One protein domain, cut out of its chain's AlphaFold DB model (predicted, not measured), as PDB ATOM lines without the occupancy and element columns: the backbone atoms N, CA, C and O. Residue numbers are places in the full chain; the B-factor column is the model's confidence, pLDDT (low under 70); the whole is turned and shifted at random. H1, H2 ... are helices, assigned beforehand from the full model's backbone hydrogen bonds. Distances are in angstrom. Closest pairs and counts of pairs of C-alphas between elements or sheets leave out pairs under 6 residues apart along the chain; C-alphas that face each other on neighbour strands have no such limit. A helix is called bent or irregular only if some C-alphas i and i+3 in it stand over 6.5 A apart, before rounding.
ATOM      1  N   THR A 553       2.650 -15.253   6.644       82.38
ATOM      2  CA  THR A 553       3.434 -15.862   5.558       82.38
ATOM      3  C   THR A 553       3.505 -17.377   5.689       82.38
ATOM      4  O   THR A 553       3.230 -18.081   4.715       82.38
ATOM      5  N   ILE A 554       3.792 -17.881   6.889       85.38
ATOM      6  CA  ILE A 554       3.824 -19.321   7.172       85.38
ATOM      7  C   ILE A 554       2.409 -19.913   7.079       85.38
ATOM      8  O   ILE A 554       2.205 -20.959   6.476       85.38
ATOM      9  N   LEU A 555       1.383 -19.213   7.564       86.38
ATOM     10  CA  LEU A 555      -0.006 -19.655   7.414       86.38
ATOM     11  C   LEU A 555      -0.423 -19.795   5.940       86.38
ATOM     12  O   LEU A 555      -1.177 -20.697   5.574       86.38
ATOM     13  N   ARG A 556       0.027 -18.880   5.076       83.44
ATOM     14  CA  ARG A 556      -0.309 -18.883   3.645       83.44
ATOM     15  C   ARG A 556       0.509 -19.881   2.827       83.44
ATOM     16  O   ARG A 556       0.074 -20.189   1.712       83.44
ATOM     17  N   SER A 557       1.623 -20.397   3.351       81.06
ATOM     18  CA  SER A 557       2.363 -21.493   2.713       81.06
ATOM     19  C   SER A 557       1.605 -22.821   2.800       81.06
ATOM     20  O   SER A 557       1.691 -23.623   1.872       81.06
ATOM     21  N   ILE A 558       0.773 -23.010   3.833       82.94
ATOM     22  CA  ILE A 558      -0.094 -24.185   3.973       82.94
ATOM     23  C   ILE A 558      -1.136 -24.194   2.839       82.94
ATOM     24  O   ILE A 558      -1.966 -23.277   2.773       82.94
ATOM     25  N   PRO A 559      -1.155 -25.200   1.944       75.81
ATOM     26  CA  PRO A 559      -2.086 -25.249   0.822       75.81
ATOM     27  C   PRO A 559      -3.534 -25.426   1.297       75.81
ATOM     28  O   PRO A 559      -3.808 -26.079   2.299       75.81
ATOM     29  N   LEU A 560      -4.498 -24.888   0.543       76.62
ATOM     30  CA  LEU A 560      -5.915 -25.195   0.778       76.62
ATOM     31  C   LEU A 560      -6.170 -26.684   0.522       76.62
ATOM     32  O   LEU A 560      -5.694 -27.207  -0.486       76.62
ATOM     33  N   LYS A 561      -6.963 -27.343   1.378       75.81
ATOM     34  CA  LYS A 561      -7.331 -28.754   1.190       75.81
ATOM     35  C   LYS A 561      -8.031 -28.950  -0.166       75.81
ATOM     36  O   LYS A 561      -9.130 -28.421  -0.357       75.81
ATOM     37  N   PRO A 562      -7.468 -29.742  -1.093       64.81
ATOM     38  CA  PRO A 562      -8.167 -30.113  -2.318       64.81
ATOM     39  C   PRO A 562      -9.383 -30.994  -2.005       64.81
ATOM     40  O   PRO A 562      -9.357 -31.791  -1.064       64.81
ATOM     41  N   ALA A 563     -10.450 -30.891  -2.806       58.91
ATOM     42  CA  ALA A 563     -11.678 -31.667  -2.592       58.91
ATOM     43  C   ALA A 563     -11.416 -33.186  -2.543       58.91
ATOM     44  O   ALA A 563     -11.957 -33.863  -1.674       58.91
ATOM     45  N   HIS A 564     -10.513 -33.680  -3.397       60.44
ATOM     46  CA  HIS A 564     -10.172 -35.096  -3.562       60.44
ATOM     47  C   HIS A 564      -9.201 -35.664  -2.509       60.44
ATOM     48  O   HIS A 564      -9.090 -36.879  -2.387       60.44
ATOM     49  N   LEU A 565      -8.485 -34.824  -1.748       66.69
ATOM     50  CA  LEU A 565      -7.501 -35.304  -0.771       66.69
ATOM     51  C   LEU A 565      -8.175 -35.582   0.582       66.69
ATOM     52  O   LEU A 565      -8.913 -34.724   1.086       66.69
ATOM     53  N   ARG A 566      -7.918 -36.746   1.199       76.81
ATOM     54  CA  ARG A 566      -8.400 -37.024   2.567       76.81
ATOM     55  C   ARG A 566      -7.738 -36.056   3.549       76.81
ATOM     56  O   ARG A 566      -6.551 -35.760   3.441       76.81
ATOM     57  N   VAL A 567      -8.518 -35.563   4.507       76.38
ATOM     58  CA  VAL A 567      -8.086 -34.477   5.401       76.38
ATOM     59  C   VAL A 567      -6.954 -34.903   6.350       76.38
ATOM     60  O   VAL A 567      -6.128 -34.080   6.728       76.38
ATOM     61  N   THR A 568      -6.849 -36.202   6.639       78.06
ATOM     62  CA  THR A 568      -5.766 -36.809   7.428       78.06
ATOM     63  C   THR A 568      -4.403 -36.736   6.736       78.06
ATOM     64  O   THR A 568      -3.416 -36.413   7.392       78.06
ATOM     65  N   PHE A 569      -4.336 -36.967   5.418       79.94
ATOM     66  CA  PHE A 569      -3.092 -36.819   4.648       79.94
ATOM     67  C   PHE A 569      -2.649 -35.360   4.589       79.94
ATOM     68  O   PHE A 569      -1.500 -35.058   4.881       79.94
ATOM     69  N   TRP A 570      -3.591 -34.448   4.326       84.75
ATOM     70  CA  TRP A 570      -3.306 -33.015   4.354       84.75
ATOM     71  C   TRP A 570      -2.712 -32.583   5.701       84.75
ATOM     72  O   TRP A 570      -1.742 -31.833   5.730       84.75
ATOM     73  N   TYR A 571      -3.266 -33.063   6.819       85.00
ATOM     74  CA  TYR A 571      -2.757 -32.709   8.144       85.00
ATOM     75  C   TYR A 571      -1.362 -33.272   8.392       85.00
ATOM     76  O   TYR A 571      -0.498 -32.537   8.857       85.00
ATOM     77  N   ARG A 572      -1.120 -34.539   8.037       85.31
ATOM     78  CA  ARG A 572       0.202 -35.165   8.164       85.31
ATOM     79  C   ARG A 572       1.281 -34.356   7.438       85.31
ATOM     80  O   ARG A 572       2.325 -34.103   8.026       85.31
ATOM     81  N   ASP A 573       0.995 -33.899   6.223       83.25
ATOM     82  CA  ASP A 573       1.949 -33.146   5.398       83.25
ATOM     83  C   ASP A 573       2.207 -31.715   5.909       83.25
ATOM     84  O   ASP A 573       3.150 -31.063   5.473       83.25
ATOM     85  N   ASN A 574       1.374 -31.206   6.825       88.38
ATOM     86  CA  ASN A 574       1.453 -29.831   7.334       88.38
ATOM     87  C   ASN A 574       1.601 -29.745   8.864       88.38
ATOM     88  O   ASN A 574       1.601 -28.643   9.414       88.38
ATOM     89  N   ALA A 575       1.720 -30.877   9.565       86.94
ATOM     90  CA  ALA A 575       1.685 -30.940  11.027       86.94
ATOM     91  C   ALA A 575       2.813 -30.130  11.686       86.94
ATOM     92  O   ALA A 575       2.574 -29.413  12.657       86.94
ATOM     93  N   GLU A 576       4.022 -30.196  11.126       89.31
ATOM     94  CA  GLU A 576       5.184 -29.444  11.608       89.31
ATOM     95  C   GLU A 576       4.974 -27.930  11.460       89.31
ATOM     96  O   GLU A 576       5.127 -27.173  12.418       89.31
ATOM     97  N   THR A 577       4.500 -27.487  10.293       88.50
ATOM     98  CA  THR A 577       4.160 -26.081  10.027       88.50
ATOM     99  C   THR A 577       3.076 -25.570  10.978       88.50
ATOM    100  O   THR A 577       3.164 -24.453  11.488       88.50
ATOM    101  N   ILE A 578       2.061 -26.388  11.268       91.00
ATOM    102  CA  ILE A 578       0.993 -26.054  12.221       91.00
ATOM    103  C   ILE A 578       1.548 -25.928  13.648       91.00
ATOM    104  O   ILE A 578       1.175 -24.999  14.369       91.00
ATOM    105  N   ALA A 579       2.463 -26.811  14.056       90.31
ATOM    106  CA  ALA A 579       3.119 -26.733  15.359       90.31
ATOM    107  C   ALA A 579       3.977 -25.462  15.497       90.31
ATOM    108  O   ALA A 579       3.925 -24.795  16.534       90.31
ATOM    109  N   ILE A 580       4.695 -25.076  14.435       91.62
ATOM    110  CA  ILE A 580       5.444 -23.812  14.367       91.62
ATOM    111  C   ILE A 580       4.496 -22.621  14.546       91.62
ATOM    112  O   ILE A 580       4.750 -21.766  15.393       91.62
ATOM    113  N   LEU A 581       3.370 -22.587  13.824       92.00
ATOM    114  CA  LEU A 581       2.364 -21.526  13.964       92.00
ATOM    115  C   LEU A 581       1.815 -21.444  15.393       92.00
ATOM    116  O   LEU A 581       1.707 -20.350  15.950       92.00
ATOM    117  N   LYS A 582       1.506 -22.588  16.015       91.75
ATOM    118  CA  LYS A 582       1.024 -22.626  17.402       91.75
ATOM    119  C   LYS A 582       2.058 -22.016  18.349       91.75
ATOM    120  O   LYS A 582       1.722 -21.119  19.115       91.75
ATOM    121  N   LYS A 583       3.322 -22.431  18.226       91.69
ATOM    122  CA  LYS A 583       4.439 -21.904  19.022       91.69
ATOM    123  C   LYS A 583       4.624 -20.398  18.825       91.69
ATOM    124  O   LYS A 583       4.772 -19.677  19.803       91.69
ATOM    125  N   MET A 584       4.557 -19.909  17.586       90.50
ATOM    126  CA  MET A 584       4.684 -18.478  17.286       90.50
ATOM    127  C   MET A 584       3.597 -17.636  17.955       90.50
ATOM    128  O   MET A 584       3.905 -16.566  18.472       90.50
ATOM    129  N   LEU A 585       2.340 -18.098  17.971       89.25
ATOM    130  CA  LEU A 585       1.283 -17.390  18.697       89.25
ATOM    131  C   LEU A 585       1.490 -17.491  20.205       89.25
ATOM    132  O   LEU A 585       1.468 -16.468  20.878       89.25
ATOM    133  N   SER A 586       1.753 -18.682  20.741       87.56
ATOM    134  CA  SER A 586       1.957 -18.863  22.183       87.56
ATOM    135  C   SER A 586       3.143 -18.067  22.739       87.56
ATOM    136  O   SER A 586       3.117 -17.674  23.899       87.56
ATOM    137  N   SER A 587       4.172 -17.810  21.928       87.50
ATOM    138  CA  SER A 587       5.355 -17.028  22.312       87.50
ATOM    139  C   SER A 587       5.300 -15.557  21.875       87.50
ATOM    140  O   SER A 587       6.247 -14.810  22.121       87.50
ATOM    141  N   SER A 588       4.220 -15.121  21.220       86.38
ATOM    142  CA  SER A 588       4.062 -13.731  20.791       86.38
ATOM    143  C   SER A 588       3.731 -12.824  21.976       86.38
ATOM    144  O   SER A 588       2.954 -13.190  22.854       86.38
ATOM    145  N   ARG A 589       4.255 -11.590  21.969       80.94
ATOM    146  CA  ARG A 589       3.848 -10.539  22.922       80.94
ATOM    147  C   ARG A 589       2.434 -10.004  22.648       80.94
ATOM    148  O   ARG A 589       1.834  -9.413  23.538       80.94
ATOM    149  N   SER A 590       1.902 -10.203  21.439       84.06
ATOM    150  CA  SER A 590       0.562  -9.753  21.028       84.06
ATOM    151  C   SER A 590      -0.147 -10.778  20.118       84.06
ATOM    152  O   SER A 590      -0.451 -10.500  18.955       84.06
ATOM    153  N   PRO A 591      -0.442 -11.996  20.613       84.00
ATOM    154  CA  PRO A 591      -0.999 -13.084  19.798       84.00
ATOM    155  C   PRO A 591      -2.354 -12.747  19.175       84.00
ATOM    156  O   PRO A 591      -2.603 -13.063  18.011       84.00
ATOM    157  N   LEU A 592      -3.204 -12.051  19.932       86.38
ATOM    158  CA  LEU A 592      -4.524 -11.606  19.490       86.38
ATOM    159  C   LEU A 592      -4.427 -10.649  18.296       86.38
ATOM    160  O   LEU A 592      -5.160 -10.791  17.318       86.38
ATOM    161  N   GLU A 593      -3.489  -9.704  18.349       82.88
ATOM    162  CA  GLU A 593      -3.281  -8.732  17.278       82.88
ATOM    163  C   GLU A 593      -2.743  -9.412  16.012       82.88
ATOM    164  O   GLU A 593      -3.269  -9.199  14.916       82.88
ATOM    165  N   VAL A 594      -1.749 -10.295  16.167       84.44
ATOM    166  CA  VAL A 594      -1.151 -11.054  15.058       84.44
ATOM    167  C   VAL A 594      -2.198 -11.907  14.337       84.44
ATOM    168  O   VAL A 594      -2.242 -11.905  13.103       84.44
ATOM    169  N   ALA A 595      -3.069 -12.600  15.077       85.00
ATOM    170  CA  ALA A 595      -4.126 -13.421  14.494       85.00
ATOM    171  C   ALA A 595      -5.225 -12.567  13.836       85.00
ATOM    172  O   ALA A 595      -5.605 -12.807  12.684       85.00
ATOM    173  N   ALA A 596      -5.720 -11.534  14.523       83.62
ATOM    174  CA  ALA A 596      -6.884 -10.757  14.091       83.62
ATOM    175  C   ALA A 596      -6.629  -9.831  12.890       83.62
ATOM    176  O   ALA A 596      -7.574  -9.434  12.193       83.62
ATOM    177  N   GLN A 597      -5.362  -9.516  12.595       81.88
ATOM    178  CA  GLN A 597      -4.969  -8.817  11.367       81.88
ATOM    179  C   GLN A 597      -5.144  -9.682  10.101       81.88
ATOM    180  O   GLN A 597      -5.126  -9.154   8.982       81.88
ATOM    181  N   ILE A 598      -5.336 -10.998  10.233       83.88
ATOM    182  CA  ILE A 598      -5.485 -11.937   9.112       83.88
ATOM    183  C   ILE A 598      -6.963 -12.108   8.762       83.88
ATOM    184  O   ILE A 598      -7.833 -12.246   9.619       83.88
ATOM    185  N   HIS A 599      -7.271 -12.120   7.464       82.50
ATOM    186  CA  HIS A 599      -8.647 -12.244   6.994       82.50
ATOM    187  C   HIS A 599      -9.271 -13.597   7.388       82.50
ATOM    188  O   HIS A 599      -8.711 -14.645   7.057       82.50
ATOM    189  N   LYS A 600     -10.487 -13.580   7.969       81.44
ATOM    190  CA  LYS A 600     -11.207 -14.766   8.492       81.44
ATOM    191  C   LYS A 600     -11.141 -15.967   7.557       81.44
ATOM    192  O   LYS A 600     -10.755 -17.055   7.954       81.44
ATOM    193  N   ARG A 601     -11.472 -15.764   6.277       77.69
ATOM    194  CA  ARG A 601     -11.476 -16.859   5.290       77.69
ATOM    195  C   ARG A 601     -10.112 -17.522   5.129       77.69
ATOM    196  O   ARG A 601     -10.080 -18.729   4.968       77.69
ATOM    197  N   VAL A 602      -9.013 -16.770   5.151       80.81
ATOM    198  CA  VAL A 602      -7.661 -17.333   4.989       80.81
ATOM    199  C   VAL A 602      -7.291 -18.128   6.234       80.81
ATOM    200  O   VAL A 602      -6.900 -19.283   6.117       80.81
ATOM    201  N   TYR A 603      -7.511 -17.533   7.405       85.19
ATOM    202  CA  TYR A 603      -7.207 -18.136   8.697       85.19
ATOM    203  C   TYR A 603      -8.005 -19.425   8.943       85.19
ATOM    204  O   TYR A 603      -7.440 -20.469   9.253       85.19
ATOM    205  N   PHE A 604      -9.316 -19.401   8.699       85.81
ATOM    206  CA  PHE A 604     -10.166 -20.567   8.934       85.81
ATOM    207  C   PHE A 604      -9.974 -21.660   7.879       85.81
ATOM    208  O   PHE A 604      -9.846 -22.825   8.235       85.81
ATOM    209  N   SER A 605      -9.898 -21.316   6.588       80.31
ATOM    210  CA  SER A 605      -9.798 -22.340   5.532       80.31
ATOM    211  C   SER A 605      -8.459 -23.076   5.494       80.31
ATOM    212  O   SER A 605      -8.422 -24.214   5.031       80.31
ATOM    213  N   ARG A 606      -7.372 -22.441   5.952       84.56
ATOM    214  CA  ARG A 606      -6.020 -23.020   5.928       84.56
ATOM    215  C   ARG A 606      -5.591 -23.649   7.248       84.56
ATOM    216  O   ARG A 606      -4.615 -24.382   7.242       84.56
ATOM    217  N   LEU A 607      -6.289 -23.370   8.350       87.62
ATOM    218  CA  LEU A 607      -5.869 -23.815   9.679       87.62
ATOM    219  C   LEU A 607      -7.032 -24.386  10.494       87.62
ATOM    220  O   LEU A 607      -7.061 -25.584  10.750       87.62
ATOM    221  N   VAL A 608      -8.031 -23.569  10.839       87.88
ATOM    222  CA  VAL A 608      -9.094 -23.971  11.783       87.88
ATOM    223  C   VAL A 608      -9.994 -25.081  11.223       87.88
ATOM    224  O   VAL A 608     -10.152 -26.125  11.846       87.88
ATOM    225  N   THR A 609     -10.580 -24.893  10.037       85.88
ATOM    226  CA  THR A 609     -11.529 -25.855   9.451       85.88
ATOM    227  C   THR A 609     -10.893 -27.229   9.191       85.88
ATOM    228  O   THR A 609     -11.524 -28.232   9.526       85.88
ATOM    229  N   PRO A 610      -9.661 -27.326   8.651       84.12
ATOM    230  CA  PRO A 610      -8.977 -28.613   8.533       84.12
ATOM    231  C   PRO A 610      -8.679 -29.293   9.877       84.12
ATOM    232  O   PRO A 610      -8.839 -30.508   9.970       84.12
ATOM    233  N   LEU A 611      -8.294 -28.544  10.918       86.38
ATOM    234  CA  LEU A 611      -8.025 -29.104  12.251       86.38
ATOM    235  C   LEU A 611      -9.283 -29.706  12.888       86.38
ATOM    236  O   LEU A 611      -9.220 -30.816  13.419       86.38
ATOM    237  N   ILE A 612     -10.434 -29.034  12.753       84.94
ATOM    238  CA  ILE A 612     -11.736 -29.569  13.185       84.94
ATOM    239  C   ILE A 612     -12.029 -30.888  12.464       84.94
ATOM    240  O   ILE A 612     -12.378 -31.882  13.092       84.94
ATOM    241  N   ALA A 613     -11.838 -30.915  11.144       81.69
ATOM    242  CA  ALA A 613     -12.140 -32.083  10.320       81.69
ATOM    243  C   ALA A 613     -11.239 -33.303  10.604       81.69
ATOM    244  O   ALA A 613     -11.630 -34.425  10.296       81.69
ATOM    245  N   VAL A 614     -10.046 -33.101  11.173       86.31
ATOM    246  CA  VAL A 614      -9.109 -34.172  11.576       86.31
ATOM    247  C   VAL A 614      -9.320 -34.589  13.040       86.31
ATOM    248  O   VAL A 614      -8.696 -35.536  13.507       86.31
ATOM    249  N   GLY A 615     -10.200 -33.904  13.778       82.38
ATOM    250  CA  GLY A 615     -10.447 -34.168  15.198       82.38
ATOM    251  C   GLY A 615      -9.423 -33.532  16.145       82.38
ATOM    252  O   GLY A 615      -9.384 -33.877  17.321       82.38
ATOM    253  N   ARG A 616      -8.606 -32.575  15.680       88.44
ATOM    254  CA  ARG A 616      -7.673 -31.790  16.516       88.44
ATOM    255  C   ARG A 616      -8.390 -30.588  17.131       88.44
ATOM    256  O   ARG A 616      -8.059 -29.435  16.853       88.44
ATOM    257  N   ILE A 617      -9.413 -30.879  17.933       87.69
ATOM    258  CA  ILE A 617     -10.359 -29.884  18.452       87.69
ATOM    259  C   ILE A 617      -9.674 -28.855  19.360       87.69
ATOM    260  O   ILE A 617      -9.939 -27.666  19.216       87.69
ATOM    261  N   ASP A 618      -8.723 -29.262  20.204       88.38
ATOM    262  CA  ASP A 618      -8.018 -28.336  21.105       88.38
ATOM    263  C   ASP A 618      -7.165 -27.311  20.350       88.38
ATOM    264  O   ASP A 618      -7.167 -26.121  20.667       88.38
ATOM    265  N   ASP A 619      -6.464 -27.755  19.303       88.62
ATOM    266  CA  ASP A 619      -5.685 -26.865  18.442       88.62
ATOM    267  C   ASP A 619      -6.610 -25.929  17.658       88.62
ATOM    268  O   ASP A 619      -6.342 -24.731  17.556       88.62
ATOM    269  N   ALA A 620      -7.723 -26.453  17.135       89.31
ATOM    270  CA  ALA A 620      -8.719 -25.650  16.435       89.31
ATOM    271  C   ALA A 620      -9.311 -24.559  17.339       89.31
ATOM    272  O   ALA A 620      -9.360 -23.404  16.915       89.31
ATOM    273  N   ASN A 621      -9.685 -24.911  18.572       89.69
ATOM    274  CA  ASN A 621     -10.243 -23.997  19.566       89.69
ATOM    275  C   ASN A 621      -9.229 -22.934  19.993       89.69
ATOM    276  O   ASN A 621      -9.576 -21.757  20.101       89.69
ATOM    277  N   PHE A 622      -7.961 -23.316  20.179       92.25
ATOM    278  CA  PHE A 622      -6.886 -22.365  20.452       92.25
ATOM    279  C   PHE A 622      -6.778 -21.320  19.333       92.25
ATOM    280  O   PHE A 622      -6.805 -20.114  19.593       92.25
ATOM    281  N   PHE A 623      -6.695 -21.759  18.073       92.12
ATOM    282  CA  PHE A 623      -6.544 -20.838  16.949       92.12
ATOM    283  C   PHE A 623      -7.802 -20.000  16.698       92.12
ATOM    284  O   PHE A 623      -7.658 -18.808  16.408       92.12
ATOM    285  N   SER A 624      -9.005 -20.580  16.791       90.94
ATOM    286  CA  SER A 624     -10.266 -19.852  16.597       90.94
ATOM    287  C   SER A 624     -10.487 -18.823  17.700       90.94
ATOM    288  O   SER A 624     -10.710 -17.659  17.382       90.94
ATOM    289  N   GLY A 625     -10.313 -19.212  18.966       86.69
ATOM    290  CA  GLY A 625     -10.470 -18.324  20.117       86.69
ATOM    291  C   GLY A 625      -9.481 -17.161  20.094       86.69
ATOM    292  O   GLY A 625      -9.872 -16.015  20.297       86.69
ATOM    293  N   THR A 626      -8.218 -17.417  19.733       89.00
ATOM    294  CA  THR A 626      -7.202 -16.356  19.582       89.00
ATOM    295  C   THR A 626      -7.585 -15.353  18.486       89.00
ATOM    296  O   THR A 626      -7.379 -14.147  18.635       89.00
ATOM    297  N   TRP A 627      -8.162 -15.827  17.377       91.25
ATOM    298  CA  TRP A 627      -8.599 -14.958  16.284       91.25
ATOM    299  C   TRP A 627      -9.856 -14.156  16.646       91.25
ATOM    300  O   TRP A 627      -9.917 -12.958  16.368       91.25
ATOM    301  N   GLU A 628     -10.849 -14.793  17.266       87.88
ATOM    302  CA  GLU A 628     -12.128 -14.177  17.641       87.88
ATOM    303  C   GLU A 628     -11.944 -13.117  18.732       87.88
ATOM    304  O   GLU A 628     -12.328 -11.966  18.519       87.88
ATOM    305  N   ALA A 629     -11.225 -13.442  19.811       83.69
ATOM    306  CA  ALA A 629     -10.921 -12.489  20.880       83.69
ATOM    307  C   ALA A 629     -10.112 -11.279  20.372       83.69
ATOM    308  O   ALA A 629     -10.355 -10.135  20.763       83.69
ATOM    309  N   GLY A 630      -9.180 -11.492  19.436       85.75
ATOM    310  CA  GLY A 630      -8.446 -10.387  18.822       85.75
ATOM    311  C   GLY A 630      -9.313  -9.503  17.922       85.75
ATOM    312  O   GLY A 630      -9.104  -8.291  17.852       85.75
ATOM    313  N   ARG A 631     -10.316 -10.069  17.241       84.38
ATOM    314  CA  ARG A 631     -11.261  -9.298  16.420       84.38
ATOM    315  C   ARG A 631     -12.198  -8.451  17.260       84.38
ATOM    316  O   ARG A 631     -12.395  -7.288  16.914       84.38
ATOM    317  N   GLU A 632     -12.719  -9.008  18.346       81.31
ATOM    318  CA  GLU A 632     -13.542  -8.277  19.309       81.31
ATOM    319  C   GLU A 632     -12.763  -7.109  19.922       81.31
ATOM    320  O   GLU A 632     -13.267  -5.988  19.956       81.31
ATOM    321  N   SER A 633     -11.493  -7.326  20.280       78.81
ATOM    322  CA  SER A 633     -10.604  -6.264  20.769       78.81
ATOM    323  C   SER A 633     -10.405  -5.135  19.742       78.81
ATOM    324  O   SER A 633     -10.545  -3.955  20.074       78.81
ATOM    325  N   ILE A 634     -10.157  -5.462  18.465       78.62
ATOM    326  CA  ILE A 634     -10.014  -4.456  17.394       78.62
ATOM    327  C   ILE A 634     -11.327  -3.698  17.148       78.62
ATOM    328  O   ILE A 634     -11.306  -2.496  16.871       78.62
ATOM    329  N   GLU A 635     -12.471  -4.381  17.190       76.75
ATOM    330  CA  GLU A 635     -13.781  -3.765  16.964       76.75
ATOM    331  C   GLU A 635     -14.212  -2.875  18.135       76.75
ATOM    332  O   GLU A 635     -14.746  -1.791  17.886       76.75
ATOM    333  N   SER A 636     -13.896  -3.262  19.375       72.56
ATOM    334  CA  SER A 636     -14.075  -2.422  20.564       72.56
ATOM    335  C   SER A 636     -13.238  -1.146  20.467       72.56
ATOM    336  O   SER A 636     -13.792  -0.052  20.509       72.56
ATOM    337  N   ASN A 637     -11.936  -1.268  20.184       74.19
ATOM    338  CA  ASN A 637     -11.042  -0.111  20.059       74.19
ATOM    339  C   ASN A 637     -11.493   0.863  18.957       74.19
ATOM    340  O   ASN A 637     -11.480   2.076  19.147       74.19
ATOM    341  N   LYS A 638     -11.966   0.351  17.812       72.75
ATOM    342  CA  LYS A 638     -12.520   1.196  16.738       72.75
ATOM    343  C   LYS A 638     -13.807   1.907  17.140       72.75
ATOM    344  O   LYS A 638     -14.035   3.035  16.703       72.75
ATOM    345  N   ARG A 639     -14.664   1.246  17.917       70.19
ATOM    346  CA  ARG A 639     -15.905   1.834  18.432       70.19
ATOM    347  C   ARG A 639     -15.587   2.947  19.433       70.19
ATOM    348  O   ARG A 639     -16.186   4.016  19.346       70.19
ATOM    349  N   ASP A 640     -14.582   2.750  20.280       70.62
ATOM    350  CA  ASP A 640     -14.108   3.750  21.240       70.62
ATOM    351  C   ASP A 640     -13.428   4.947  20.558       70.62
ATOM    352  O   ASP A 640     -13.669   6.097  20.929       70.62
ATOM    353  N   ASP A 641     -12.646   4.716  19.503       70.00
ATOM    354  CA  ASP A 641     -12.066   5.784  18.678       70.00
ATOM    355  C   ASP A 641     -13.139   6.590  17.939       70.00
ATOM    356  O   ASP A 641     -13.080   7.822  17.898       70.00
ATOM    357  N   TRP A 642     -14.159   5.917  17.399       67.44
ATOM    358  CA  TRP A 642     -15.296   6.579  16.761       67.44
ATOM    359  C   TRP A 642     -16.099   7.417  17.764       67.44
ATOM    360  O   TRP A 642     -16.419   8.573  17.482       67.44
ATOM    361  N   ASN A 643     -16.345   6.885  18.963       70.06
ATOM    362  CA  ASN A 643     -17.015   7.602  20.048       70.06
ATOM    363  C   ASN A 643     -16.208   8.831  20.506       70.06
ATOM    364  O   ASN A 643     -16.779   9.910  20.685       70.06
ATOM    365  N   ARG A 644     -14.876   8.718  20.618       69.94
ATOM    366  CA  ARG A 644     -13.981   9.848  20.931       69.94
ATOM    367  C   ARG A 644     -13.973  10.913  19.830       69.94
ATOM    368  O   ARG A 644     -14.060  12.105  20.131       69.94
ATOM    369  N   ALA A 645     -13.943  10.511  18.559       66.81
ATOM    370  CA  ALA A 645     -14.016  11.431  17.422       66.81
ATOM    371  C   ALA A 645     -15.375  12.155  17.341       66.81
ATOM    372  O   ALA A 645     -15.430  13.366  17.101       66.81
ATOM    373  N   ALA A 646     -16.476  11.445  17.604       62.72
ATOM    374  CA  ALA A 646     -17.820  12.017  17.665       62.72
ATOM    375  C   ALA A 646     -17.978  13.010  18.834       62.72
ATOM    376  O   ALA A 646     -18.574  14.078  18.663       62.72
ATOM    377  N   ALA A 647     -17.387  12.712  19.996       59.66
ATOM    378  CA  ALA A 647     -17.354  13.613  21.150       59.66
ATOM    379  C   ALA A 647     -16.531  14.890  20.883       59.66
ATOM    380  O   ALA A 647     -16.964  15.992  21.230       59.66
ATOM    381  N   GLY A 648     -15.390  14.776  20.192       59.06
ATOM    382  CA  GLY A 648     -14.583  15.927  19.764       59.06
ATOM    383  C   GLY A 648     -15.295  16.831  18.748       59.06
ATOM    384  O   GLY A 648     -15.186  18.057  18.818       59.06
ATOM    385  N   SER A 649     -16.083  16.245  17.842       52.28
ATOM    386  CA  SER A 649     -16.900  16.986  16.869       52.28
ATOM    387  C   SER A 649     -18.083  17.718  17.528       52.28
ATOM    388  O   SER A 649     -18.364  18.869  17.191       52.28
ATOM    389  N   ARG A 650     -18.722  17.115  18.546       52.31
ATOM    390  CA  ARG A 650     -19.762  17.777  19.359       52.31
ATOM    391  C   ARG A 650     -19.217  18.964  20.162       52.31
ATOM    392  O   ARG A 650     -19.851  20.013  20.157       52.31
ATOM    393  N   ARG A 651     -18.020  18.860  20.757       48.38
ATOM    394  CA  ARG A 651     -17.367  19.991  21.457       48.38
ATOM    395  C   ARG A 651     -17.095  21.191  20.541       48.38
ATOM    396  O   ARG A 651     -17.330  22.323  20.945       48.38
ATOM    397  N   LYS A 652     -16.686  20.962  19.286       48.56
ATOM    398  CA  LYS A 652     -16.492  22.041  18.294       48.56
ATOM    399  C   LYS A 652     -17.794  22.708  17.836       48.56
ATOM    400  O   LYS A 652     -17.754  23.850  17.393       48.56
ATOM    401  N   LYS A 653     -18.931  22.007  17.919       43.84
ATOM    402  CA  LYS A 653     -20.250  22.548  17.556       43.84
ATOM    403  C   LYS A 653     -20.871  23.390  18.678       43.84
ATOM    404  O   LYS A 653     -21.591  24.326  18.377       43.84
ATOM    405  N   VAL A 654     -20.551  23.082  19.938       49.28
ATOM    406  CA  VAL A 654     -21.013  23.836  21.120       49.28
ATOM    407  C   VAL A 654     -20.200  25.117  21.353       49.28
ATOM    408  O   VAL A 654     -20.749  26.069  21.867       49.28
ATOM    409  N   MET A 655     -18.938  25.197  20.910       46.56
ATOM    410  CA  MET A 655     -18.162  26.458  20.929       46.56
ATOM    411  C   MET A 655     -18.472  27.409  19.751       46.56
ATOM    412  O   MET A 655     -17.796  28.419  19.585       46.56
ATOM    413  N   LYS A 656     -19.432  27.058  18.885       45.50
ATOM    414  CA  LYS A 656     -19.885  27.870  17.735       45.50
ATOM    415  C   LYS A 656     -21.359  28.292  17.830       45.50
ATOM    416  O   LYS A 656     -21.883  28.847  16.866       45.50
ATOM    417  N   LEU A 657     -21.998  28.000  18.957       39.47
ATOM    418  CA  LEU A 657     -23.237  28.616  19.430       39.47
ATOM    419  C   LEU A 657     -22.855  29.513  20.605       39.47
ATOM    420  O   LEU A 657     -23.522  30.553  20.760       39.47
TER     421      LEU A 657
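Overview. This is residues 553 to 657 of the 657 residues of an uncharacterized protein of Acinetobacter johnsonii (UniProt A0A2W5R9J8). A compact head of helices, H1 to H4 and the first part of the long H5, has one long arm: residues 635 to 657, of which 635 to 654 belong to H5, stick straight out, and while the head without them spans 37 by 23 by 21 A, the whole is 70 A long. In the head, H4 folds back into H5 as a helical hairpin, and kinked H2 crosses H4. The printed part has 105 residues, with five named helices in the order H1 to H5 and no named strand: all helix. It is only just extended, close to loose, with a radius of gyration of the C-alphas of 19.5 A and spans of 70 by 30 by 23 A.

Along the chain. H1 is residues 553 to 557, from C-alpha 553 at (3.434, -15.862, 5.558). H2, residues 567 to 586, is 25.0 A long, with a kink of 65 degrees near residue 574; it is irregular, C-alphas 573 and 576 being 7.9 A apart. H3 is residues 591 to 596. H4, residues 600 to 613, is 17.4 A long and irregular, with 7.1 A between C-alphas 606 and 609. H5, residues 617 to 654, runs 54.8 A to C-alpha 654 at (-21.013, 23.836, 21.120).

Arrangement. H1 touches H4, at residues 602 to 607 of H4 alone; the closest C-alphas, Leu 555 and Arg 606, are 7.0 A apart. With residues 607 to 613 alone, H4 touches H2 at a steep tilt of 60 degrees, closest at C-alphas 567 and 610, 6.7 A. H5 touches H3 with residues 626 to 634 alone, about perpendicular at 75 degrees; the closest C-alphas are Leu 592 and Gly 630, 4.2 A. In the hairpin of H4 and H5, a shallow tilt of 27 degrees, opposite ways, the closest C-alphas are Val 608 and Ala 620, 5.0 A; H5 touches H4 with residues 617 to 624 alone. Every O i to N i+4 pair is within hydrogen-bond range in H1, H3 and H5, against 14 of 16 in H2 and 8 of 10 in H4.

Size, cuts and confidence. The farthest C-alphas, Phe 569 and Leu 657, are 70.0 A apart. The printed part has no cut and no long link. pLDDT is under 70 at residues 562 to 565, 642 and 644 to 657.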